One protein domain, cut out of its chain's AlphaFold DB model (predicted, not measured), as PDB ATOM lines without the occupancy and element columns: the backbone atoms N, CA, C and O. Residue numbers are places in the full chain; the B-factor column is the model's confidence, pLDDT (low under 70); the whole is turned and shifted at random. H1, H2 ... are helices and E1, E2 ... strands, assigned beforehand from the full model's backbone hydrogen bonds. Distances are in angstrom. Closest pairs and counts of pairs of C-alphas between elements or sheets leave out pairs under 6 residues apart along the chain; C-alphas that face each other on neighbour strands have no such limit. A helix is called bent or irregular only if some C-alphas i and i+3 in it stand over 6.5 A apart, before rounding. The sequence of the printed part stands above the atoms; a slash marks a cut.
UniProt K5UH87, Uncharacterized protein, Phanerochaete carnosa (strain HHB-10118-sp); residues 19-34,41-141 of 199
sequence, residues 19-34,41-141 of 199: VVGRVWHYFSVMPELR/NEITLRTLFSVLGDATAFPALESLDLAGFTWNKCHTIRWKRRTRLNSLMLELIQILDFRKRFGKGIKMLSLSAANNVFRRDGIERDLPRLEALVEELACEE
ATOM      1  N   VAL A  19     224.076 101.367 211.469       84.06
ATOM      2  CA  VAL A  19     224.776 102.537 212.001       84.06
ATOM      3  C   VAL A  19     225.995 102.790 211.133       84.06
ATOM      4  O   VAL A  19     226.867 101.935 211.009       84.06
ATOM      5  N   VAL A  20     226.036 103.958 210.489       84.94
ATOM      6  CA  VAL A  20     227.124 104.360 209.591       84.94
ATOM      7  C   VAL A  20     227.465 105.840 209.770       84.94
ATOM      8  O   VAL A  20     226.639 106.654 210.198       84.94
ATOM      9  N   GLY A  21     228.695 106.208 209.407       87.06
ATOM     10  CA  GLY A  21     229.132 107.601 209.326       87.06
ATOM     11  C   GLY A  21     229.062 108.346 210.662       87.06
ATOM     12  O   GLY A  21     229.627 107.910 211.662       87.06
ATOM     13  N   ARG A  22     228.377 109.499 210.673       87.44
ATOM     14  CA  ARG A  22     228.389 110.447 211.805       87.44
ATOM     15  C   ARG A  22     227.856 109.864 213.110       87.44
ATOM     16  O   ARG A  22     228.264 110.325 214.167       87.44
ATOM     17  N   VAL A  23     226.979 108.861 213.050       90.06
ATOM     18  CA  VAL A  23     226.422 108.232 214.258       90.06
ATOM     19  C   VAL A  23     227.525 107.588 215.099       90.06
ATOM     20  O   VAL A  23     227.568 107.795 216.309       90.06
ATOM     21  N   TRP A  24     228.484 106.918 214.457       92.50
ATOM     22  CA  TRP A  24     229.633 106.360 215.162       92.50
ATOM     23  C   TRP A  24     230.523 107.419 215.786       92.50
ATOM     24  O   TRP A  24     230.990 107.220 216.900       92.50
ATOM     25  N   HIS A  25     230.714 108.550 215.105       91.12
ATOM     26  CA  HIS A  25     231.492 109.657 215.651       91.12
ATOM     27  C   HIS A  25     230.871 110.210 216.941       91.12
ATOM     28  O   HIS A  25     231.591 110.554 217.872       91.12
ATOM     29  N   TYR A  26     229.535 110.256 217.029       92.00
ATOM     30  CA  TYR A  26     228.872 110.655 218.270       92.00
ATOM     31  C   TYR A  26     229.145 109.663 219.399       92.00
ATOM     32  O   TYR A  26     229.497 110.093 220.491       92.00
ATOM     33  N   PHE A  27     229.037 108.355 219.144       93.06
ATOM     34  CA  PHE A  27     229.293 107.335 220.165       93.06
ATOM     35  C   PHE A  27     230.774 107.242 220.557       93.06
ATOM     36  O   PHE A  27     231.086 107.048 221.730       93.06
ATOM     37  N   SER A  28     231.691 107.435 219.607       94.06
ATOM     38  CA  SER A  28     233.130 107.294 219.836       94.06
ATOM     39  C   SER A  28     233.692 108.351 220.778       94.06
ATOM     40  O   SER A  28     234.688 108.099 221.443       94.06
ATOM     41  N   VAL A  29     233.079 109.533 220.850       94.44
ATOM     42  CA  VAL A  29     233.535 110.610 221.741       94.44
ATOM     43  C   VAL A  29     232.836 110.601 223.101       94.44
ATOM     44  O   VAL A  29     233.124 111.465 223.925       94.44
ATOM     45  N   MET A  30     231.930 109.649 223.366       93.69
ATOM     46  CA  MET A  30     231.224 109.573 224.648       93.69
ATOM     47  C   MET A  30     232.181 109.111 225.757       93.69
ATOM     48  O   MET A  30     232.649 107.970 225.720       93.69
ATOM     49  N   PRO A  31     232.470 109.957 226.766       92.38
ATOM     50  CA  PRO A  31     233.460 109.640 227.793       92.38
ATOM     51  C   PRO A  31     232.981 108.583 228.795       92.38
ATOM     52  O   PRO A  31     233.803 107.988 229.482       92.38
ATOM     53  N   GLU A  32     231.671 108.353 228.880       93.88
ATOM     54  CA  GLU A  32     231.042 107.472 229.876       93.88
ATOM     55  C   GLU A  32     230.538 106.153 229.286       93.88
ATOM     56  O   GLU A  32     230.084 105.281 230.026       93.88
ATOM     57  N   LEU A  33     230.638 105.981 227.964       95.56
ATOM     58  CA  LEU A  33     230.179 104.771 227.298       95.56
ATOM     59  C   LEU A  33     231.107 103.602 227.647       95.56
ATOM     60  O   LEU A  33     232.249 103.548 227.190       95.56
ATOM     61  N   ARG A  34     230.598 102.667 228.454       95.62
ATOM     62  CA  ARG A  34     231.334 101.500 228.962       95.62
ATOM     63  C   ARG A  34     230.978 100.206 228.257       95.62
ATOM     64  O   ARG A  34     231.819  99.314 228.189       95.62
ATOM     65  N   ASN A  41     224.080  94.031 211.153       78.75
ATOM     66  CA  ASN A  41     224.630  93.484 209.913       78.75
ATOM     67  C   ASN A  41     226.140  93.754 209.718       78.75
ATOM     68  O   ASN A  41     226.775  94.489 210.474       78.75
ATOM     69  N   GLU A  42     226.721  93.183 208.650       80.56
ATOM     70  CA  GLU A  42     228.175  93.239 208.368       80.56
ATOM     71  C   GLU A  42     228.688  94.671 208.232       80.56
ATOM     72  O   GLU A  42     229.787  95.004 208.668       80.56
ATOM     73  N   ILE A  43     227.871  95.530 207.631       83.69
ATOM     74  CA  ILE A  43     228.214  96.922 207.353       83.69
ATOM     75  C   ILE A  43     228.401  97.689 208.668       83.69
ATOM     76  O   ILE A  43     229.354  98.455 208.815       83.69
ATOM     77  N   THR A  44     227.528  97.442 209.641       87.19
ATOM     78  CA  THR A  44     227.602  98.065 210.968       87.19
ATOM     79  C   THR A  44     228.865  97.629 211.714       87.19
ATOM     80  O   THR A  44     229.542  98.468 212.299       87.19
ATOM     81  N   LEU A  45     229.257  96.353 211.616       86.94
ATOM     82  CA  LEU A  45     230.504  95.862 212.216       86.94
ATOM     83  C   LEU A  45     231.754  96.449 211.556       86.94
ATOM     84  O   LEU A  45     232.643  96.921 212.253       86.94
ATOM     85  N   ARG A  46     231.820  96.484 210.222       87.75
ATOM     86  CA  ARG A  46     232.974  97.070 209.511       87.75
ATOM     87  C   ARG A  46     233.173  98.543 209.855       87.75
ATOM     88  O   ARG A  46     234.294  99.006 210.054       87.75
ATOM     89  N   THR A  47     232.074  99.289 209.918       91.44
ATOM     90  CA  THR A  47     232.129 100.712 210.271       91.44
ATOM     91  C   THR A  47     232.488 100.919 211.738       91.44
ATOM     92  O   THR A  47     233.295 101.799 212.024       91.44
ATOM     93  N   LEU A  48     231.996 100.072 212.648       92.56
ATOM     94  CA  LEU A  48     232.467 100.039 214.030       92.56
ATOM     95  C   LEU A  48     233.975  99.780 214.100       92.56
ATOM     96  O   LEU A  48     234.677 100.497 214.801       92.56
ATOM     97  N   PHE A  49     234.474  98.760 213.402       92.62
ATOM     98  CA  PHE A  49     235.880  98.360 213.438       92.62
ATOM     99  C   PHE A  49     236.801  99.483 212.967       92.62
ATOM    100  O   PHE A  49     237.779  99.805 213.641       92.62
ATOM    101  N   SER A  50     236.408 100.172 211.895       92.06
ATOM    102  CA  SER A  50     237.110 101.368 211.418       92.06
ATOM    103  C   SER A  50     237.221 102.451 212.500       92.06
ATOM    104  O   SER A  50     238.237 103.131 212.593       92.06
ATOM    105  N   VAL A  51     236.187 102.608 213.332       93.88
ATOM    106  CA  VAL A  51     236.144 103.615 214.403       93.88
ATOM    107  C   VAL A  51     236.904 103.139 215.641       93.88
ATOM    108  O   VAL A  51     237.626 103.920 216.249       93.88
ATOM    109  N   LEU A  52     236.800 101.860 216.011       93.00
ATOM    110  CA  LEU A  52     237.550 101.272 217.126       93.00
ATOM    111  C   LEU A  52     239.065 101.249 216.883       93.00
ATOM    112  O   LEU A  52     239.821 101.196 217.856       93.00
ATOM    113  N   GLY A  53     239.492 101.289 215.617       90.00
ATOM    114  CA  GLY A  53     240.888 101.449 215.215       90.00
ATOM    115  C   GLY A  53     241.489 102.822 215.544       90.00
ATOM    116  O   GLY A  53     242.706 102.973 215.486       90.00
ATOM    117  N   ASP A  54     240.679 103.811 215.928       91.56
ATOM    118  CA  ASP A  54     241.157 105.089 216.456       91.56
ATOM    119  C   ASP A  54     241.422 104.975 217.970       91.56
ATOM    120  O   ASP A  54     240.552 104.589 218.754       91.56
ATOM    121  N   ALA A  55     242.631 105.344 218.406       86.56
ATOM    122  CA  ALA A  55     243.040 105.293 219.813       86.56
ATOM    123  C   ALA A  55     242.237 106.246 220.717       86.56
ATOM    124  O   ALA A  55     242.181 106.050 221.934       86.56
ATOM    125  N   THR A  56     241.633 107.285 220.138       92.25
ATOM    126  CA  THR A  56     240.817 108.270 220.855       92.25
ATOM    127  C   THR A  56     239.349 107.864 220.949       92.25
ATOM    128  O   THR A  56     238.621 108.387 221.796       92.25
ATOM    129  N   ALA A  57     238.915 106.902 220.130       94.38
ATOM    130  CA  ALA A  57     237.548 106.424 220.127       94.38
ATOM    131  C   ALA A  57     237.254 105.562 221.359       94.38
ATOM    132  O   ALA A  57     238.033 104.685 221.750       94.38
ATOM    133  N   PHE A  58     236.069 105.764 221.925       95.12
ATOM    134  CA  PHE A  58     235.513 104.988 223.022       95.12
ATOM    135  C   PHE A  58     236.458 104.938 224.233       95.12
ATOM    136  O   PHE A  58     236.957 103.868 224.596       95.12
ATOM    137  N   PRO A  59     236.762 106.088 224.859       94.06
ATOM    138  CA  PRO A  59     237.842 106.199 225.839       94.06
ATOM    139  C   PRO A  59     237.608 105.401 227.130       94.06
ATOM    140  O   PRO A  59     238.585 105.139 227.840       94.06
ATOM    141  N   ALA A  60     236.357 105.036 227.428       95.25
ATOM    142  CA  ALA A  60     235.946 104.288 228.617       95.25
ATOM    143  C   ALA A  60     235.259 102.949 228.298       95.25
ATOM    144  O   ALA A  60     234.680 102.347 229.196       95.25
ATOM    145  N   LEU A  61     235.311 102.481 227.047       96.56
ATOM    146  CA  LEU A  61     234.653 101.237 226.653       96.56
ATOM    147  C   LEU A  61     235.380 100.030 227.248       96.56
ATOM    148  O   LEU A  61     236.562  99.815 226.985       96.56
ATOM    149  N   GLU A  62     234.647  99.251 228.037       95.94
ATOM    150  CA  GLU A  62     235.131  98.081 228.772       95.94
ATOM    151  C   GLU A  62     234.511  96.779 228.248       95.94
ATOM    152  O   GLU A  62     235.139  95.726 228.350       95.94
ATOM    153  N   SER A  63     233.301  96.839 227.682       95.50
ATOM    154  CA  SER A  63     232.535  95.674 227.240       95.50
ATOM    155  C   SER A  63     232.008  95.853 225.816       95.50
ATOM    156  O   SER A  63     231.419  96.887 225.487       95.50
ATOM    157  N   LEU A  64     232.229  94.841 224.978       94.62
ATOM    158  CA  LEU A  64     231.758  94.782 223.600       94.62
ATOM    159  C   LEU A  64     231.022  93.459 223.372       94.62
ATOM    160  O   LEU A  64     231.622  92.394 223.498       94.62
ATOM    161  N   ASP A  65     229.748  93.529 223.005       91.56
ATOM    162  CA  ASP A  65     228.941  92.365 222.647       91.56
ATOM    163  C   ASP A  65     228.590  92.418 221.162       91.56
ATOM    164  O   ASP A  65     227.944  93.354 220.686       91.56
ATOM    165  N   LEU A  66     229.072  91.434 220.408       88.31
ATOM    166  CA  LEU A  66     228.848  91.303 218.974       88.31
ATOM    167  C   LEU A  66     227.876  90.147 218.744       88.31
ATOM    168  O   LEU A  66     228.272  88.990 218.584       88.31
ATOM    169  N   ALA A  67     226.593  90.495 218.729       78.56
ATOM    170  CA  ALA A  67     225.466  89.590 218.613       78.56
ATOM    171  C   ALA A  67     224.755  89.672 217.261       78.56
ATOM    172  O   ALA A  67     225.028  90.526 216.419       78.56
ATOM    173  N   GLY A  68     223.831  88.740 217.009       64.38
ATOM    174  CA  GLY A  68     222.941  88.782 215.837       64.38
ATOM    175  C   GLY A  68     223.621  88.531 214.490       64.38
ATOM    176  O   GLY A  68     222.940  88.351 213.478       64.38
ATOM    177  N   PHE A  69     224.950  88.428 214.463       63.50
ATOM    178  CA  PHE A  69     225.650  87.924 213.306       63.50
ATOM    179  C   PHE A  69     225.343  86.441 213.188       63.50
ATOM    180  O   PHE A  69     225.831  85.610 213.952       63.50
ATOM    181  N   THR A  70     224.520  86.071 212.212       56.59
ATOM    182  CA  THR A  70     224.466  84.678 211.797       56.59
ATOM    183  C   THR A  70     225.776  84.384 211.096       56.59
ATOM    184  O   THR A  70     225.849  84.397 209.867       56.59
ATOM    185  N   TRP A  71     226.805  84.075 211.879       56.38
ATOM    186  CA  TRP A  71     228.075  83.601 211.363       56.38
ATOM    187  C   TRP A  71     227.917  82.336 210.492       56.38
ATOM    188  O   TRP A  71     228.854  81.916 209.826       56.38
ATOM    189  N   ASN A  72     226.713  81.743 210.471       47.66
ATOM    190  CA  ASN A  72     226.389  80.482 209.822       47.66
ATOM    191  C   ASN A  72     225.094  80.468 208.959       47.66
ATOM    192  O   ASN A  72     224.644  79.388 208.588       47.66
ATOM    193  N   LYS A  73     224.435  81.584 208.588       43.25
ATOM    194  CA  LYS A  73     223.278  81.452 207.658       43.25
ATOM    195  C   LYS A  73     223.716  81.325 206.196       43.25
ATOM    196  O   LYS A  73     223.832  82.319 205.482       43.25
ATOM    197  N   CYS A  74     223.907  80.069 205.790       45.62
ATOM    198  CA  CYS A  74     223.455  79.436 204.541       45.62
ATOM    199  C   CYS A  74     224.554  78.708 203.758       45.62
ATOM    200  O   CYS A  74     225.502  79.290 203.228       45.62
ATOM    201  N   HIS A  75     224.310  77.408 203.629       43.84
ATOM    202  CA  HIS A  75     225.077  76.349 202.986       43.84
ATOM    203  C   HIS A  75     225.284  76.482 201.464       43.84
ATOM    204  O   HIS A  75     225.705  75.526 200.826       43.84
ATOM    205  N   THR A  76     225.091  77.658 200.868       44.31
ATOM    206  CA  THR A  76     225.149  77.845 199.405       44.31
ATOM    207  C   THR A  76     226.175  78.879 198.928       44.31
ATOM    208  O   THR A  76     226.391  79.017 197.731       44.31
ATOM    209  N   ILE A  77     226.891  79.573 199.828       48.88
ATOM    210  CA  ILE A  77     227.929  80.567 199.461       48.88
ATOM    211  C   ILE A  77     229.229  80.271 200.231       48.88
ATOM    212  O   ILE A  77     229.672  81.033 201.091       48.88
ATOM    213  N   ARG A  78     229.817  79.098 199.967       58.62
ATOM    214  CA  ARG A  78     230.715  78.386 200.900       58.62
ATOM    215  C   ARG A  78     232.130  78.971 201.076       58.62
ATOM    216  O   ARG A  78     232.729  78.769 202.125       58.62
ATOM    217  N   TRP A  79     232.659  79.726 200.108       56.50
ATOM    218  CA  TRP A  79     234.052  80.220 200.162       56.50
ATOM    219  C   TRP A  79     234.175  81.723 200.413       56.50
ATOM    220  O   TRP A  79     234.813  82.136 201.378       56.50
ATOM    221  N   LYS A  80     233.511  82.559 199.600       62.28
ATOM    222  CA  LYS A  80     233.609  84.027 199.726       62.28
ATOM    223  C   LYS A  80     233.160  84.531 201.101       62.28
ATOM    224  O   LYS A  80     233.741  85.484 201.608       62.28
ATOM    225  N   ARG A  81     232.153  83.900 201.718       63.25
ATOM    226  CA  ARG A  81     231.716  84.261 203.076       63.25
ATOM    227  C   ARG A  81     232.719  83.830 204.142       63.25
ATOM    228  O   ARG A  81     233.016  84.633 205.016       63.25
ATOM    229  N   ARG A  82     233.315  82.640 204.024       64.56
ATOM    230  CA  ARG A  82     234.346  82.159 204.956       64.56
ATOM    231  C   ARG A  82     235.565  83.082 204.986       64.56
ATOM    232  O   ARG A  82     235.985  83.508 206.053       64.56
ATOM    233  N   THR A  83     236.082  83.472 203.819       68.94
ATOM    234  CA  THR A  83     237.196  84.433 203.731       68.94
ATOM    235  C   THR A  83     236.842  85.778 204.367       68.94
ATOM    236  O   THR A  83     237.675  86.377 205.041       68.94
ATOM    237  N   ARG A  84     235.598  86.247 204.199       72.19
ATOM    238  CA  ARG A  84     235.130  87.505 204.802       72.19
ATOM    239  C   ARG A  84     235.022  87.424 206.323       72.19
ATOM    240  O   ARG A  84     235.465  88.352 206.985       72.19
ATOM    241  N   LEU A  85     234.494  86.331 206.874       71.44
ATOM    242  CA  LEU A  85     234.430  86.135 208.327       71.44
ATOM    243  C   LEU A  85     235.826  86.046 208.942       71.44
ATOM    244  O   LEU A  85     236.096  86.722 209.930       71.44
ATOM    245  N   ASN A  86     236.733  85.295 208.312       74.44
ATOM    246  CA  ASN A  86     238.133  85.242 208.736       74.44
ATOM    247  C   ASN A  86     238.768  86.641 208.716       74.44
ATOM    248  O   ASN A  86     239.465  87.010 209.654       74.44
ATOM    249  N   SER A  87     238.487  87.442 207.684       81.38
ATOM    250  CA  SER A  87     238.954  88.830 207.612       81.38
ATOM    251  C   SER A  87     238.432  89.677 208.776       81.38
ATOM    252  O   SER A  87     239.218  90.402 209.370       81.38
ATOM    253  N   LEU A  88     237.144  89.569 209.127       83.81
ATOM    254  CA  LEU A  88     236.552  90.325 210.238       83.81
ATOM    255  C   LEU A  88     237.108  89.894 211.598       83.81
ATOM    256  O   LEU A  88     237.367  90.737 212.447       83.81
ATOM    257  N   MET A  89     237.327  88.595 211.807       84.19
ATOM    258  CA  MET A  89     237.928  88.095 213.046       84.19
ATOM    259  C   MET A  89     239.373  88.565 213.211       84.19
ATOM    260  O   MET A  89     239.763  88.994 214.296       84.19
ATOM    261  N   LEU A  90     240.164  88.534 212.135       86.44
ATOM    262  CA  LEU A  90     241.528  89.061 212.152       86.44
ATOM    263  C   LEU A  90     241.551  90.572 212.398       86.44
ATOM    264  O   LEU A  90     242.390  91.043 213.164       86.44
ATOM    265  N   GLU A  91     240.629  91.314 211.790       89.88
ATOM    266  CA  GLU A  91     240.469  92.754 212.004       89.88
ATOM    267  C   GLU A  91     240.108  93.057 213.466       89.88
ATOM    268  O   GLU A  91     240.760  93.884 214.102       89.88
ATOM    269  N   LEU A  92     239.163  92.310 214.051       91.75
ATOM    270  CA  LEU A  92     238.827  92.407 215.472       91.75
ATOM    271  C   LEU A  92     240.054  92.151 216.358       91.75
ATOM    272  O   LEU A  92     240.332  92.941 217.258       91.75
ATOM    273  N   ILE A  93     240.825  91.093 216.090       92.00
ATOM    274  CA  ILE A  93     242.060  90.797 216.832       92.00
ATOM    275  C   ILE A  93     243.048  91.965 216.750       92.00
ATOM    276  O   ILE A  93     243.601  92.370 217.772       92.00
ATOM    277  N   GLN A  94     243.278  92.509 215.553       93.88
ATOM    278  CA  GLN A  94     244.198  93.632 215.357       93.88
ATOM    279  C   GLN A  94     243.750  94.870 216.138       93.88
ATOM    280  O   GLN A  94     244.575  95.517 216.780       93.88
ATOM    281  N   ILE A  95     242.452  95.167 216.136       94.81
ATOM    282  CA  ILE A  95     241.870  96.288 216.879       94.81
ATOM    283  C   ILE A  95     242.025  96.089 218.386       94.81
ATOM    284  O   ILE A  95     242.426  97.014 219.091       94.81
ATOM    285  N   LEU A  96     241.734  94.892 218.897       95.00
ATOM    286  CA  LEU A  96     241.859  94.594 220.325       95.00
ATOM    287  C   LEU A  96     243.316  94.694 220.795       95.00
ATOM    288  O   LEU A  96     243.585  95.311 221.827       95.00
ATOM    289  N   ASP A  97     244.260  94.156 220.019       95.88
ATOM    290  CA  ASP A  97     245.698  94.273 220.281       95.88
ATOM    291  C   ASP A  97     246.157  95.735 220.254       95.88
ATOM    292  O   ASP A  97     246.812  96.203 221.189       95.88
ATOM    293  N   PHE A  98     245.746  96.490 219.233       94.88
ATOM    294  CA  PHE A  98     246.013  97.920 219.136       94.88
ATOM    295  C   PHE A  98     245.518  98.649 220.389       94.88
ATOM    296  O   PHE A  98     246.313  99.246 221.111       94.88
ATOM    297  N   ARG A  99     244.236  98.525 220.733       94.56
ATOM    298  CA  ARG A  99     243.655  99.190 221.906       94.56
ATOM    299  C   ARG A  99     244.344  98.796 223.211       94.56
ATOM    300  O   ARG A  99     244.590  99.660 224.055       94.56
ATOM    301  N   LYS A 100     244.702  97.520 223.376       94.00
ATOM    302  CA  LYS A 100     245.444  97.029 224.544       94.00
ATOM    303  C   LYS A 100     246.794  97.736 224.695       94.00
ATOM    304  O   LYS A 100     247.121  98.167 225.799       94.00
ATOM    305  N   ARG A 101     247.536  97.941 223.601       94.75
ATOM    306  CA  ARG A 101     248.823  98.668 223.604       94.75
ATOM    307  C   ARG A 101     248.690 100.132 224.028       94.75
ATOM    308  O   ARG A 101     249.609 100.662 224.642       94.75
ATOM    309  N   PHE A 102     247.548 100.762 223.755       93.62
ATOM    310  CA  PHE A 102     247.247 102.138 224.173       93.62
ATOM    311  C   PHE A 102     246.569 102.233 225.552       93.62
ATOM    312  O   PHE A 102     246.105 103.304 225.940       93.62
ATOM    313  N   GLY A 103     246.489 101.134 226.315       92.75
ATOM    314  CA  GLY A 103     245.855 101.124 227.639       92.75
ATOM    315  C   GLY A 103     244.330 101.275 227.597       92.75
ATOM    316  O   GLY A 103     243.722 101.688 228.581       92.75
ATOM    317  N   LYS A 104     243.710 100.961 226.454       92.88
ATOM    318  CA  LYS A 104     242.261 101.036 226.186       92.88
ATOM    319  C   LYS A 104     241.661  99.666 225.858       92.88
ATOM    320  O   LYS A 104     240.715  99.565 225.072       92.88
ATOM    321  N   GLY A 105     242.262  98.615 226.416       92.69
ATOM    322  CA  GLY A 105     241.856  97.232 226.198       92.69
ATOM    323  C   GLY A 105     240.396  96.991 226.582       92.69
ATOM    324  O   GLY A 105     239.893  97.568 227.544       92.69
ATOM    325  N   ILE A 106     239.735  96.129 225.813       94.56
ATOM    326  CA  ILE A 106     238.394  95.642 226.129       94.56
ATOM    327  C   ILE A 106     238.534  94.543 227.181       94.56
ATOM    328  O   ILE A 106     239.329  93.621 227.007       94.56
ATOM    329  N   LYS A 107     237.773  94.648 228.272       94.38
ATOM    330  CA  LYS A 107     237.778  93.655 229.352       94.38
ATOM    331  C   LYS A 107     236.906  92.468 228.989       94.38
ATOM    332  O   LYS A 107     237.364  91.339 229.071       94.38
ATOM    333  N   MET A 108     235.680  92.737 228.550       94.25
ATOM    334  CA  MET A 108     234.693  91.708 228.246       94.25
ATOM    335  C   MET A 108     234.328  91.747 226.767       94.25
ATOM    336  O   MET A 108     233.834  92.763 226.275       94.25
ATOM    337  N   LEU A 109     234.554  90.639 226.071       92.81
ATOM    338  CA  LEU A 109     234.112  90.440 224.697       92.81
ATOM    339  C   LEU A 109     233.097  89.302 224.661       92.81
ATOM    340  O   LEU A 109     233.398  88.191 225.089       92.81
ATOM    341  N   SER A 110     231.914  89.573 224.119       89.62
ATOM    342  CA  SER A 110     230.905  88.556 223.834       89.62
ATOM    343  C   SER A 110     230.774  88.360 222.326       89.62
ATOM    344  O   SER A 110     230.652  89.323 221.567       89.62
ATOM    345  N   LEU A 111     230.843  87.102 221.895       84.69
ATOM    346  CA  LEU A 111     230.677  86.671 220.512       84.69
ATOM    347  C   LEU A 111     229.532  85.651 220.458       84.69
ATOM    348  O   LEU A 111     229.760  84.437 220.453       84.69
ATOM    349  N   SER A 112     228.285  86.121 220.432       73.56
ATOM    350  CA  SER A 112     227.138  85.215 220.323       73.56
ATOM    351  C   SER A 112     227.005  84.660 218.897       73.56
ATOM    352  O   SER A 112     227.384  85.286 217.902       73.56
ATOM    353  N   ALA A 113     226.548  83.407 218.795       61.41
ATOM    354  CA  ALA A 113     226.473  82.620 217.557       61.41
ATOM    355  C   ALA A 113     227.815  82.316 216.838       61.41
ATOM    356  O   ALA A 113     227.799  81.674 215.781       61.41
ATOM    357  N   ALA A 114     228.970  82.709 217.392       53.78
ATOM    358  CA  ALA A 114     230.294  82.480 216.792       53.78
ATOM    359  C   ALA A 114     230.833  81.050 216.998       53.78
ATOM    360  O   ALA A 114     231.732  80.609 216.283       53.78
ATOM    361  N   ASN A 115     230.254  80.275 217.923       49.12
ATOM    362  CA  ASN A 115     230.711  78.918 218.262       49.12
ATOM    363  C   ASN A 115     230.721  77.933 217.079       49.12
ATOM    364  O   ASN A 115     231.585  77.057 217.005       49.12
ATOM    365  N   ASN A 116     229.822  78.102 216.104       48.09
ATOM    366  CA  ASN A 116     229.841  77.280 214.890       48.09
ATOM    367  C   ASN A 116     231.035  77.605 213.976       48.09
ATOM    368  O   ASN A 116     231.499  76.724 213.258       48.09
ATOM    369  N   VAL A 117     231.556  78.832 214.033       52.38
ATOM    370  CA  VAL A 117     232.690  79.308 213.226       52.38
ATOM    371  C   VAL A 117     234.007  78.786 213.775       52.38
ATOM    372  O   VAL A 117     234.864  78.335 213.017       52.38
ATOM    373  N   PHE A 118     234.153  78.793 215.102       53.50
ATOM    374  CA  PHE A 118     235.337  78.241 215.748       53.50
ATOM    375  C   PHE A 118     235.471  76.749 215.415       53.50
ATOM    376  O   PHE A 118     236.509  76.352 214.888       53.50
ATOM    377  N   ARG A 119     234.386  75.970 215.567       53.53
ATOM    378  CA  ARG A 119     234.392  74.512 215.341       53.53
ATOM    379  C   ARG A 119     234.387  74.061 213.868       53.53
ATOM    380  O   ARG A 119     234.880  72.974 213.583       53.53
ATOM    381  N   ARG A 120     233.812  74.819 212.914       53.25
ATOM    382  CA  ARG A 120     233.754  74.414 211.481       53.25
ATOM    383  C   ARG A 120     234.733  75.140 210.562       53.25
ATOM    384  O   ARG A 120     235.196  74.534 209.596       53.25
ATOM    385  N   ASP A 121     235.036  76.411 210.813       55.22
ATOM    386  CA  ASP A 121     235.707  77.259 209.819       55.22
ATOM    387  C   ASP A 121     237.217  77.413 210.044       55.22
ATOM    388  O   ASP A 121     237.898  78.030 209.218       55.22
ATOM    389  N   GLY A 122     237.773  76.784 211.085       54.75
ATOM    390  CA  GLY A 122     239.206  76.832 211.404       54.75
ATOM    391  C   GLY A 122     239.636  78.090 212.166       54.75
ATOM    392  O   GLY A 122     240.835  78.323 212.321       54.75
ATOM    393  N   ILE A 123     238.673  78.877 212.662       60.19
ATOM    394  CA  ILE A 123     238.913  80.052 213.522       60.19
ATOM    395  C   ILE A 123     239.274  79.625 214.960       60.19
ATOM    396  O   ILE A 123     239.726  80.436 215.758       60.19
ATOM    397  N   GLU A 124     239.201  78.332 215.294       65.12
ATOM    398  CA  GLU A 124     239.808  77.746 216.506       65.12
ATOM    399  C   GLU A 124     241.246  78.229 216.771       65.12
ATOM    400  O   GLU A 124     241.641  78.393 217.921       65.12
ATOM    401  N   ARG A 125     242.025  78.524 215.720       70.88
ATOM    402  CA  ARG A 125     243.390  79.067 215.857       70.88
ATOM    403  C   ARG A 125     243.440  80.488 216.420       70.88
ATOM    404  O   ARG A 125     244.455  80.877 216.992       70.88
ATOM    405  N   ASP A 126     242.381  81.260 216.221       78.88
ATOM    406  CA  ASP A 126     242.286  82.664 216.608       78.88
ATOM    407  C   ASP A 126     241.642  82.846 217.989       78.88
ATOM    408  O   ASP A 126     241.854  83.878 218.624       78.88
ATOM    409  N   LEU A 127     240.940  81.831 218.505       82.00
ATOM    410  CA  LEU A 127     240.339  81.865 219.840       82.00
ATOM    411  C   LEU A 127     241.378  82.120 220.956       82.00
ATOM    412  O   LEU A 127     241.193  83.083 221.700       82.00
ATOM    413  N   PRO A 128     242.528  81.411 221.025       84.94
ATOM    414  CA  PRO A 128     243.553  81.707 222.031       84.94
ATOM    415  C   PRO A 128     244.129  83.122 221.909       84.94
ATOM    416  O   PRO A 128     244.573  83.713 222.892       84.94
ATOM    417  N   ARG A 129     244.144  83.684 220.692       88.81
ATOM    418  CA  ARG A 129     244.611  85.059 220.465       88.81
ATOM    419  C   ARG A 129     243.615  86.066 221.028       88.81
ATOM    420  O   ARG A 129     244.049  87.061 221.591       88.81
ATOM    421  N   LEU A 130     242.314  85.806 220.903       88.75
ATOM    422  CA  LEU A 130     241.268  86.634 221.506       88.75
ATOM    423  C   LEU A 130     241.311  86.557 223.030       88.75
ATOM    424  O   LEU A 130     241.349  87.598 223.676       88.75
ATOM    425  N   GLU A 131     241.391  85.350 223.593       89.25
ATOM    426  CA  GLU A 131     241.504  85.131 225.042       89.25
ATOM    427  C   GLU A 131     242.726  85.843 225.638       89.25
ATOM    428  O   GLU A 131     242.659  86.393 226.729       89.25
ATOM    429  N   ALA A 132     243.843  85.907 224.907       92.00
ATOM    430  CA  ALA A 132     245.024  86.645 225.349       92.00
ATOM    431  C   ALA A 132     244.852  88.178 225.311       92.00
ATOM    432  O   ALA A 132     245.662  88.912 225.897       92.00
ATOM    433  N   LEU A 133     243.849  88.693 224.596       93.81
ATOM    434  CA  LEU A 133     243.622  90.123 224.388       93.81
ATOM    435  C   LEU A 133     242.563  90.718 225.317       93.81
ATOM    436  O   LEU A 133     242.665  91.910 225.612       93.81
ATOM    437  N   VAL A 134     241.629  89.910 225.817       94.19
ATOM    438  CA  VAL A 134     240.545  90.332 226.720       94.19
ATOM    439  C   VAL A 134     240.673  89.660 228.092       94.19
ATOM    440  O   VAL A 134     241.450  88.725 228.254       94.19
ATOM    441  N   GLU A 135     239.962  90.158 229.104       92.44
ATOM    442  CA  GLU A 135     239.929  89.533 230.439       92.44
ATOM    443  C   GLU A 135     238.883  88.414 230.501       92.44
ATOM    444  O   GLU A 135     239.121  87.364 231.095       92.44
ATOM    445  N   GLU A 136     237.736  88.633 229.861       91.12
ATOM    446  CA  GLU A 136     236.615  87.707 229.812       91.12
ATOM    447  C   GLU A 136     236.118  87.570 228.371       91.12
ATOM    448  O   GLU A 136     235.770  88.557 227.715       91.12
ATOM    449  N   LEU A 137     236.096  86.331 227.880       88.31
ATOM    450  CA  LEU A 137     235.557  85.979 226.573       88.31
ATOM    451  C   LEU A 137     234.313  85.109 226.763       88.31
ATOM    452  O   LEU A 137     234.405  83.990 227.267       88.31
ATOM    453  N   ALA A 138     233.158  85.616 226.340       84.44
ATOM    454  CA  ALA A 138     231.897  84.890 226.354       84.44
ATOM    455  C   ALA A 138     231.534  84.443 224.931       84.44
ATOM    456  O   ALA A 138     231.293  85.259 224.043       84.44
ATOM    457  N   CYS A 139     231.479  83.132 224.711       74.38
ATOM    458  CA  CYS A 139     231.016  82.544 223.457       74.38
ATOM    459  C   CYS A 139     229.687  81.833 223.719       74.38
ATOM    460  O   CYS A 139     229.681  80.695 224.190       74.38
ATOM    461  N   GLU A 140     228.558  82.486 223.433       66.06
ATOM    462  CA  GLU A 140     227.242  81.870 223.633       66.06
ATOM    463  C   GLU A 140     227.006  80.747 222.607       66.06
ATOM    464  O   GLU A 140     227.125  80.928 221.387       66.06
ATOM    465  N   GLU A 141     226.707  79.541 223.101       58.34
ATOM    466  CA  GLU A 141     226.218  78.441 222.273       58.34
ATOM    467  C   GLU A 141     224.765  78.734 221.897       58.34
ATOM    468  O   GLU A 141     223.871  78.686 222.737       58.34
TER     469      GLU A 141
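Overview. This is residues 19 to 34 and 41 to 141 of the 199 residues of an uncharacterized protein of Phanerochaete carnosa (strain HHB-10118-sp) (UniProt K5UH87). A small wall of three parallel strands, E1, E2 and E3, stands across from one long helix, H3, which is set off from the sheet rather than packed on it. H2 lies side by side with H3, H1 packs on H2 at a steep tilt, the short H4 and H5 come near H3 from elsewhere, and the loop of residues 73 to 79 sticks out. The printed part has 117 residues, with five named helices and three named strands in the order H1 H2 E1 H3 E2 H4 H5 E3; of the 64 residues in named elements helices hold 52 and strands 12, the class is mostly helix, and the sheet runs E1 E2 E3, all parallel. The whole is compact, with a radius of gyration of the C-alphas of 14.2 A and spans of 42 by 30 by 21 A.

Arrangement. Start at the inner strand E2, residues 108 to 111. Beside it runs the edge strand E1, residues 63 to 67, parallel at 5 degrees, with N 64 and O 108 2.9 A apart, within hydrogen-bond range. The other edge strand is E3, residues 136 to 138, parallel to E2 at 20 degrees, with N 109 and O 136 at 2.9 A. H3, residues 80 to 101, joins E1 and E2 in a strand-helix-strand unit, two parallel neighbour strands with a helix between, whose crossover is right-handed. H4, residues 115 to 121, and H5, residues 127 to 131, lie between E2 and E3 in a second such unit, also right-handed. H5 only grazes the sheet, and H3 and H4 are not on it. Look next at H2, residues 42 to 52: it touches residues 88 to 95 of H3 alone, the same way at a shallow tilt of 20 degrees, and the closest C-alphas are those of Leu 52 and Ile 95, 6.6 A apart. H1, residues 22 to 28, touches H2 at a steep tilt of 51 degrees, with the C-alphas of Trp 24 and Leu 48 closest at 7.0 A. H3 and H5 are close but not clearly touching, their closest C-alphas being those of Ile 93 and Leu 130, 6.3 A apart. In the five helices every O i to N i+4 pair is within hydrogen-bond range.

Along the chain. Find C-alpha 63 at (232.535, 95.674, 227.240); from there E1 runs 12.7 A. H3 begins at C-alpha 80, (233.609, 84.027, 199.726), and runs 31.9 A; H2 runs 15.1 A. H4 is neither bent nor irregular, but only just: C-alphas 118 and 121 are 6.0 A apart. E3 ends at C-alpha 138, (231.897, 84.890, 226.354).

Size, cuts and confidence. The C-alphas of Pro 31 and Thr 76 are the farthest apart, at 43.4 A. Residues 35 to 40 are not printed, and C-alphas 34 and 41 are 21.7 A apart across this cut. The link from E1 to H3 is long. Look for pLDDT under 70 in residues 68 to 83, 113 to 124 and 140 to 141.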